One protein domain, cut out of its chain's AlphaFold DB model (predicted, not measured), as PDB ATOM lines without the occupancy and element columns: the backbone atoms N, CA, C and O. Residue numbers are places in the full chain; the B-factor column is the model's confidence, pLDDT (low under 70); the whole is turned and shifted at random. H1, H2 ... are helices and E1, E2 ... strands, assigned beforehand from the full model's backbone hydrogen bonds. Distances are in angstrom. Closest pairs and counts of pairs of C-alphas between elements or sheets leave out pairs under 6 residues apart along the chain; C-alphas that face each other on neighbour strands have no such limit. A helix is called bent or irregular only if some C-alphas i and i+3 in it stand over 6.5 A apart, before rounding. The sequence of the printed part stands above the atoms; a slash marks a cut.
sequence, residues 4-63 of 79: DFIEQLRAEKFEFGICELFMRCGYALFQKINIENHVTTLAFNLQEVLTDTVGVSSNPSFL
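What this domain is: This is residues 4 to 63 of the 79 residues of an uncharacterized protein of Onchocerca flexuosa (UniProt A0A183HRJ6). The model is a small strand-helix-strand body with an outstretched arm: E1 and E2 lie side by side as a parallel pair, H2 packs on E1, and H1 meets H2 near Ile 33 at one end of the length. From E2 residues 42 to 47 run out away from this body to H3, which lies with the tail, residues 55 to 63, at the other end. The printed part has 60 residues, with three named helices and two named strands in the order H1, E1, H2, E2, H3; the sheet order is E1, E2, and the class is mixed, helices and strands. The whole is extended, with a radius of gyration of the C-alphas of 17.0 A and spans of 49 by 17 by 15 A.

Where its parts are: H1 is residues 4 to 11, 10.6 A from first to last C-alpha, and begins at C-alpha 4, (165.563, 144.719, 144.834). E1 is residues 17 to 20, 10.3 A long. H2, the longest helix, is residues 24 to 33, 15.0 A long, and begins at C-alpha 24, (145.117, 140.297, 149.518). E2 is residues 38 to 41, 9.8 A long. H3 is residues 48 to 54, 10.3 A long, and ends at C-alpha 54, (126.447, 149.299, 167.910); it is irregular, but only just: C-alphas 49 and 52 are 6.6 A apart.

How they stand to each other: H1 and H2 touch, with the C-alphas of Arg 10 and Ile 33 closest at 5.3 A. They run the same way at a steep tilt of 65 degrees. E1 and E2 are parallel neighbours with 26 degrees between their directions. C-alphas 17 and 38 face each other at 4.3 A, and N 39 and O 17, 2.9 A, and N 41 and O 19, 2.8 A, are within hydrogen-bond range. E1, H2 and E2 form a strand-helix-strand unit, two parallel strands with a helix between them along the chain, and its crossover is right-handed. The closest C-alphas of E1 and H2 are those of Cys 19 and Gly 26, 5.9 A apart. H3 is apart from H1, E1 and H2. In H1 every O i to N i+4 pair is within hydrogen-bond range, in H2 5 of 6, and in H3 1 of 3, beside 3 of 4 O i to N i+3 pairs.

The domain as a whole: The two C-alphas farthest apart are those of Asp 4 and Asn 59, at 49.3 A. The printed part has no cut. The links H1 to E1, E1 to H2 and H2 to E2 are tight, and the link E2 to H3, with 6 residues, is short. The mean pLDDT of the printed part is 85.6, that of H3 is 78, and no printed residue is under 70.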
ATOM      1  N   ASP A   4     164.886 143.504 144.372       90.12
ATOM      2  CA  ASP A   4     165.563 144.719 144.834       90.12
ATOM      3  C   ASP A   4     164.617 145.634 145.624       90.12
ATOM      4  O   ASP A   4     164.982 146.193 146.656       90.12
ATOM      5  N   PHE A   5     163.355 145.718 145.194       90.12
ATOM      6  CA  PHE A   5     162.337 146.510 145.881       90.12
ATOM      7  C   PHE A   5     161.926 145.897 147.229       90.12
ATOM      8  O   PHE A   5     161.729 146.613 148.209       90.12
ATOM      9  N   ILE A   6     161.819 144.566 147.312       89.56
ATOM     10  CA  ILE A   6     161.480 143.877 148.569       89.56
ATOM     11  C   ILE A   6     162.606 144.021 149.595       89.56
ATOM     12  O   ILE A   6     162.328 144.225 150.777       89.56
ATOM     13  N   GLU A   7     163.861 143.950 149.155       91.44
ATOM     14  CA  GLU A   7     165.010 144.144 150.039       91.44
ATOM     15  C   GLU A   7     165.121 145.592 150.525       91.44
ATOM     16  O   GLU A   7     165.410 145.812 151.702       91.44
ATOM     17  N   GLN A   8     164.782 146.578 149.684       92.62
ATOM     18  CA  GLN A   8     164.668 147.966 150.135       92.62
ATOM     19  C   GLN A   8     163.610 148.116 151.241       92.62
ATOM     20  O   GLN A   8     163.901 148.665 152.302       92.62
ATOM     21  N   LEU A   9     162.409 147.563 151.044       90.19
ATOM     22  CA  LEU A   9     161.340 147.615 152.050       90.19
ATOM     23  C   LEU A   9     161.723 146.898 153.354       90.19
ATOM     24  O   LEU A   9     161.339 147.333 154.439       90.19
ATOM     25  N   ARG A  10     162.498 145.810 153.270       89.31
ATOM     26  CA  ARG A  10     163.036 145.121 154.451       89.31
ATOM     27  C   ARG A  10     164.077 145.982 155.176       89.31
ATOM     28  O   ARG A  10     164.109 145.984 156.407       89.31
ATOM     29  N   ALA A  11     164.911 146.713 154.436       92.94
ATOM     30  CA  ALA A  11     165.938 147.589 154.996       92.94
ATOM     31  C   ALA A  11     165.353 148.782 155.770       92.94
ATOM     32  O   ALA A  11     165.970 149.235 156.736       92.94
ATOM     33  N   GLU A  12     164.158 149.247 155.395       90.44
ATOM     34  CA  GLU A  12     163.445 150.335 156.078       90.44
ATOM     35  C   GLU A  12     162.903 149.941 157.468       90.44
ATOM     36  O   GLU A  12     162.681 150.821 158.297       90.44
ATOM     37  N   LYS A  13     162.782 148.637 157.773       89.00
ATOM     38  CA  LYS A  13     162.400 148.096 159.099       89.00
ATOM     39  C   LYS A  13     161.076 148.650 159.645       89.00
ATOM     40  O   LYS A  13     161.005 149.136 160.772       89.00
ATOM     41  N   PHE A  14     160.010 148.537 158.862       91.12
ATOM     42  CA  PHE A  14     158.669 148.884 159.326       91.12
ATOM     43  C   PHE A  14     158.235 148.026 160.518       91.12
ATOM     44  O   PHE A  14     158.287 146.799 160.468       91.12
ATOM     45  N   GLU A  15     157.742 148.677 161.568       90.25
ATOM     46  CA  GLU A  15     157.238 148.001 162.770       90.25
ATOM     47  C   GLU A  15     155.753 147.623 162.661       90.25
ATOM     48  O   GLU A  15     155.269 146.776 163.415       90.25
ATOM     49  N   PHE A  16     155.019 148.254 161.736       92.31
ATOM     50  CA  PHE A  16     153.573 148.118 161.625       92.31
ATOM     51  C   PHE A  16     153.074 148.217 160.181       92.31
ATOM     52  O   PHE A  16     153.472 149.110 159.432       92.31
ATOM     53  N   GLY A  17     152.167 147.313 159.807       91.25
ATOM     54  CA  GLY A  17     151.524 147.281 158.494       91.25
ATOM     55  C   GLY A  17     150.057 147.705 158.547       91.25
ATOM     56  O   GLY A  17     149.311 147.310 159.441       91.25
ATOM     57  N   ILE A  18     149.607 148.462 157.549       93.19
ATOM     58  CA  ILE A  18     148.186 148.775 157.348       93.19
ATOM     59  C   ILE A  18     147.793 148.273 155.964       93.19
ATOM     60  O   ILE A  18     148.422 148.639 154.971       93.19
ATOM     61  N   CYS A  19     146.770 147.427 155.883       92.31
ATOM     62  CA  CYS A  19     146.252 146.932 154.609       92.31
ATOM     63  C   CYS A  19     144.728 147.021 154.568       92.31
ATOM     64  O   CYS A  19     144.069 147.022 155.604       92.31
ATOM     65  N   GLU A  20     144.162 147.118 153.371       90.19
ATOM     66  CA  GLU A  20     142.721 147.061 153.166       90.19
ATOM     67  C   GLU A  20     142.244 145.604 153.051       90.19
ATOM     68  O   GLU A  20     142.908 144.787 152.412       90.19
ATOM     69  N   LEU A  21     141.071 145.283 153.608       86.06
ATOM     70  CA  LEU A  21     140.533 143.914 153.687       86.06
ATOM     71  C   LEU A  21     140.512 143.174 152.339       86.06
ATOM     72  O   LEU A  21     140.752 141.968 152.278       86.06
ATOM     73  N   PHE A  22     140.237 143.882 151.243       83.31
ATOM     74  CA  PHE A  22     140.146 143.278 149.911       83.31
ATOM     75  C   PHE A  22     141.479 143.240 149.152       83.31
ATOM     76  O   PHE A  22     141.589 142.549 148.134       83.31
ATOM     77  N   MET A  23     142.526 143.896 149.660       81.50
ATOM     78  CA  MET A  23     143.857 143.901 149.051       81.50
ATOM     79  C   MET A  23     144.721 142.747 149.568       81.50
ATOM     80  O   MET A  23     145.702 142.921 150.287       81.50
ATOM     81  N   ARG A  24     144.401 141.528 149.120       81.31
ATOM     82  CA  ARG A  24     145.117 140.297 149.518       81.31
ATOM     83  C   ARG A  24     146.635 140.335 149.279       81.31
ATOM     84  O   ARG A  24     147.388 139.685 149.999       81.31
ATOM     85  N   CYS A  25     147.088 141.093 148.280       87.06
ATOM     86  CA  CYS A  25     148.509 141.249 147.972       87.06
ATOM     87  C   CYS A  25     149.306 141.937 149.096       87.06
ATOM     88  O   CYS A  25     150.489 141.636 149.245       87.06
ATOM     89  N   GLY A  26     148.678 142.794 149.911       87.62
ATOM     90  CA  GLY A  26     149.350 143.459 151.029       87.62
ATOM     91  C   GLY A  26     149.759 142.485 152.135       87.62
ATOM     92  O   GLY A  26     150.880 142.557 152.625       87.62
ATOM     93  N   TYR A  27     148.925 141.487 152.441       90.06
ATOM     94  CA  TYR A  27     149.276 140.445 153.417       90.06
ATOM     95  C   TYR A  27     150.462 139.593 152.958       90.06
ATOM     96  O   TYR A  27     151.353 139.287 153.746       90.06
ATOM     97  N   ALA A  28     150.507 139.243 151.669       90.56
ATOM     98  CA  ALA A  28     151.641 138.514 151.103       90.56
ATOM     99  C   ALA A  28     152.936 139.344 151.162       90.56
ATOM    100  O   ALA A  28     154.020 138.791 151.356       90.56
ATOM    101  N   LEU A  29     152.832 140.670 151.022       91.50
ATOM    102  CA  LEU A  29     153.967 141.568 151.196       91.50
ATOM    103  C   LEU A  29     154.439 141.581 152.652       91.50
ATOM    104  O   LEU A  29     155.628 141.376 152.878       91.50
ATOM    105  N   PHE A  30     153.532 141.726 153.623       92.56
ATOM    106  CA  PHE A  30     153.858 141.700 155.056       92.56
ATOM    107  C   PHE A  30     154.552 140.405 155.474       92.56
ATOM    108  O   PHE A  30     155.554 140.458 156.184       92.56
ATOM    109  N   GLN A  31     154.105 139.260 154.948       90.38
ATOM    110  CA  GLN A  31     154.789 137.981 155.151       90.38
ATOM    111  C   GLN A  31     156.216 137.988 154.593       90.38
ATOM    112  O   GLN A  31     157.132 137.479 155.234       90.38
ATOM    113  N   LYS A  32     156.439 138.583 153.413       90.75
ATOM    114  CA  LYS A  32     157.783 138.669 152.830       90.75
ATOM    115  C   LYS A  32     158.717 139.570 153.633       90.75
ATOM    116  O   LYS A  32     159.887 139.217 153.779       90.75
ATOM    117  N   ILE A  33     158.235 140.703 154.139       92.31
ATOM    118  CA  ILE A  33     159.046 141.680 154.894       92.31
ATOM    119  C   ILE A  33     159.034 141.450 156.414       92.31
ATOM    120  O   ILE A  33     159.690 142.185 157.141       92.31
ATOM    121  N   ASN A  34     158.381 140.378 156.875       91.25
ATOM    122  CA  ASN A  34     158.326 139.934 158.269       91.25
ATOM    123  C   ASN A  34     157.621 140.915 159.230       91.25
ATOM    124  O   ASN A  34     158.046 141.097 160.368       91.25
ATOM    125  N   ILE A  35     156.532 141.543 158.770       93.44
ATOM    126  CA  ILE A  35     155.652 142.365 159.616       93.44
ATOM    127  C   ILE A  35     154.563 141.472 160.210       93.44
ATOM    128  O   ILE A  35     153.634 141.057 159.516       93.44
ATOM    129  N   GLU A  36     154.663 141.202 161.509       88.94
ATOM    130  CA  GLU A  36     153.642 140.457 162.255       88.94
ATOM    131  C   GLU A  36     152.507 141.380 162.723       88.94
ATOM    132  O   GLU A  36     151.327 141.049 162.591       88.94
ATOM    133  N   ASN A  37     152.857 142.586 163.180       93.06
ATOM    134  CA  ASN A  37     151.903 143.581 163.657       93.06
ATOM    135  C   ASN A  37     151.271 144.317 162.475       93.06
ATOM    136  O   ASN A  37     151.865 145.231 161.901       93.06
ATOM    137  N   HIS A  38     150.054 143.930 162.103       92.44
ATOM    138  CA  HIS A  38     149.319 144.606 161.043       92.44
ATOM    139  C   HIS A  38     147.840 144.763 161.382       92.44
ATOM    140  O   HIS A  38     147.241 143.922 162.053       92.44
ATOM    141  N   VAL A  39     147.241 145.846 160.890       93.50
ATOM    142  CA  VAL A  39     145.801 146.086 160.984       93.50
ATOM    143  C   VAL A  39     145.170 146.029 159.605       93.50
ATOM    144  O   VAL A  39     145.733 146.478 158.602       93.50
ATOM    145  N   THR A  40     143.967 145.470 159.577       91.25
ATOM    146  CA  THR A  40     143.123 145.486 158.394       91.25
ATOM    147  C   THR A  40     142.130 146.630 158.503       91.25
ATOM    148  O   THR A  40     141.408 146.744 159.491       91.25
ATOM    149  N   THR A  41     142.089 147.463 157.476       90.00
ATOM    150  CA  THR A  41     141.158 148.580 157.341       90.00
ATOM    151  C   THR A  41     140.121 148.254 156.280       90.00
ATOM    152  O   THR A  41     140.358 147.459 155.369       90.00
ATOM    153  N   LEU A  42     138.937 148.837 156.412       85.56
ATOM    154  CA  LEU A  42     137.895 148.717 155.411       85.56
ATOM    155  C   LEU A  42     137.116 150.023 155.347       85.56
ATOM    156  O   LEU A  42     136.502 150.424 156.331       85.56
ATOM    157  N   ALA A  43     137.121 150.667 154.182       82.00
ATOM    158  CA  ALA A  43     136.392 151.909 153.944       82.00
ATOM    159  C   ALA A  43     134.947 151.642 153.478       82.00
ATOM    160  O   ALA A  43     134.465 152.249 152.522       82.00
ATOM    161  N   PHE A  44     134.253 150.705 154.127       77.81
ATOM    162  CA  PHE A  44     132.819 150.509 153.918       77.81
ATOM    163  C   PHE A  44     132.018 151.223 154.992       77.81
ATOM    164  O   PHE A  44     132.424 151.318 156.148       77.81
ATOM    165  N   ASN A  45     130.841 151.692 154.587       75.38
ATOM    166  CA  ASN A  45     129.841 152.126 155.541       75.38
ATOM    167  C   ASN A  45     129.443 150.948 156.430       75.38
ATOM    168  O   ASN A  45     129.445 149.791 156.001       75.38
ATOM    169  N   LEU A  46     129.079 151.268 157.667       74.88
ATOM    170  CA  LEU A  46     128.528 150.296 158.592       74.88
ATOM    171  C   LEU A  46     127.293 149.643 157.958       74.88
ATOM    172  O   LEU A  46     126.375 150.331 157.510       74.88
ATOM    173  N   GLN A  47     127.291 148.314 157.894       75.62
ATOM    174  CA  GLN A  47     126.155 147.570 157.366       75.62
ATOM    175  C   GLN A  47     124.940 147.790 158.273       75.62
ATOM    176  O   GLN A  47     125.070 147.707 159.490       75.62
ATOM    177  N   GLU A  48     123.758 147.993 157.687       74.06
ATOM    178  CA  GLU A  48     122.498 148.218 158.420       74.06
ATOM    179  C   GLU A  48     122.210 147.124 159.466       74.06
ATOM    180  O   GLU A  48     121.698 147.402 160.537       74.06
ATOM    181  N   VAL A  49     122.625 145.877 159.234       77.12
ATOM    182  CA  VAL A  49     122.436 144.798 160.222       77.12
ATOM    183  C   VAL A  49     123.267 144.987 161.501       77.12
ATOM    184  O   VAL A  49     122.946 144.423 162.544       77.12
ATOM    185  N   LEU A  50     124.363 145.747 161.421       77.44
ATOM    186  CA  LEU A  50     125.262 146.012 162.544       77.44
ATOM    187  C   LEU A  50     124.902 147.305 163.278       77.44
ATOM    188  O   LEU A  50     125.386 147.515 164.383       77.44
ATOM    189  N   THR A  51     124.073 148.179 162.704       79.75
ATOM    190  CA  THR A  51     123.763 149.477 163.317       79.75
ATOM    191  C   THR A  51     122.991 149.324 164.624       79.75
ATOM    192  O   THR A  51     123.301 150.021 165.591       79.75
ATOM    193  N   ASP A  52     122.088 148.340 164.694       78.25
ATOM    194  CA  ASP A  52     121.319 148.030 165.906       78.25
ATOM    195  C   ASP A  52     122.218 147.549 167.051       78.25
ATOM    196  O   ASP A  52     122.009 147.915 168.207       78.25
ATOM    197  N   THR A  53     123.254 146.760 166.747       80.25
ATOM    198  CA  THR A  53     124.154 146.208 167.770       80.25
ATOM    199  C   THR A  53     125.142 147.239 168.301       80.25
ATOM    200  O   THR A  53     125.509 147.172 169.473       80.25
ATOM    201  N   VAL A  54     125.549 148.212 167.481       82.31
ATOM    202  CA  VAL A  54     126.447 149.299 167.910       82.31
ATOM    203  C   VAL A  54     125.706 150.554 168.387       82.31
ATOM    204  O   VAL A  54     126.351 151.532 168.761       82.31
ATOM    205  N   GLY A  55     124.367 150.551 168.377       81.75
ATOM    206  CA  GLY A  55     123.541 151.677 168.825       81.75
ATOM    207  C   GLY A  55     123.637 152.920 167.934       81.75
ATOM    208  O   GLY A  55     123.417 154.037 168.402       81.75
ATOM    209  N   VAL A  56     123.989 152.745 166.659       82.19
ATOM    210  CA  VAL A  56     124.100 153.834 165.677       82.19
ATOM    211  C   VAL A  56     122.844 153.842 164.810       82.19
ATOM    212  O   VAL A  56     122.330 152.791 164.452       82.19
ATOM    213  N   SER A  57     122.323 155.014 164.437       78.44
ATOM    214  CA  SER A  57     121.167 155.084 163.535       78.44
ATOM    215  C   SER A  57     121.568 154.796 162.083       78.44
ATOM    216  O   SER A  57     122.389 155.526 161.520       78.44
ATOM    217  N   SER A  58     120.932 153.814 161.442       75.44
ATOM    218  CA  SER A  58     121.012 153.621 159.988       75.44
ATOM    219  C   SER A  58     119.962 154.481 159.287       75.44
ATOM    220  O   SER A  58     118.788 154.120 159.244       75.44
ATOM    221  N   ASN A  59     120.347 155.646 158.756       78.31
ATOM    222  CA  ASN A  59     119.452 156.410 157.883       78.31
ATOM    223  C   ASN A  59     119.767 156.089 156.411       78.31
ATOM    224  O   ASN A  59     120.902 156.315 155.978       78.31
ATOM    225  N   PRO A  60     118.777 155.643 155.612       72.38
ATOM    226  CA  PRO A  60     118.951 155.404 154.183       72.38
ATOM    227  C   PRO A  60     119.526 156.594 153.401       72.38
ATOM    228  O   PRO A  60     120.153 156.376 152.369       72.38
ATOM    229  N   SER A  61     119.350 157.835 153.872       77.56
ATOM    230  CA  SER A  61     119.917 159.025 153.224       77.56
ATOM    231  C   SER A  61     121.446 159.115 153.301       77.56
ATOM    232  O   SER A  61     122.042 159.826 152.498       77.56
ATOM    233  N   PHE A  62     122.094 158.417 154.242       74.00
ATOM    234  CA  PHE A  62     123.560 158.387 154.354       74.00
ATOM    235  C   PHE A  62     124.215 157.378 153.401       74.00
ATOM    236  O   PHE A  62     125.434 157.381 153.242       74.00
ATOM    237  N   LEU A  63     123.420 156.514 152.761       71.44
ATOM    238  CA  LEU A  63     123.909 155.445 151.900       71.44
ATOM    239  C   LEU A  63     123.673 155.799 150.424       71.44
ATOM    240  O   LEU A  63     122.542 155.692 149.949       71.44
TER     241      LEU A  63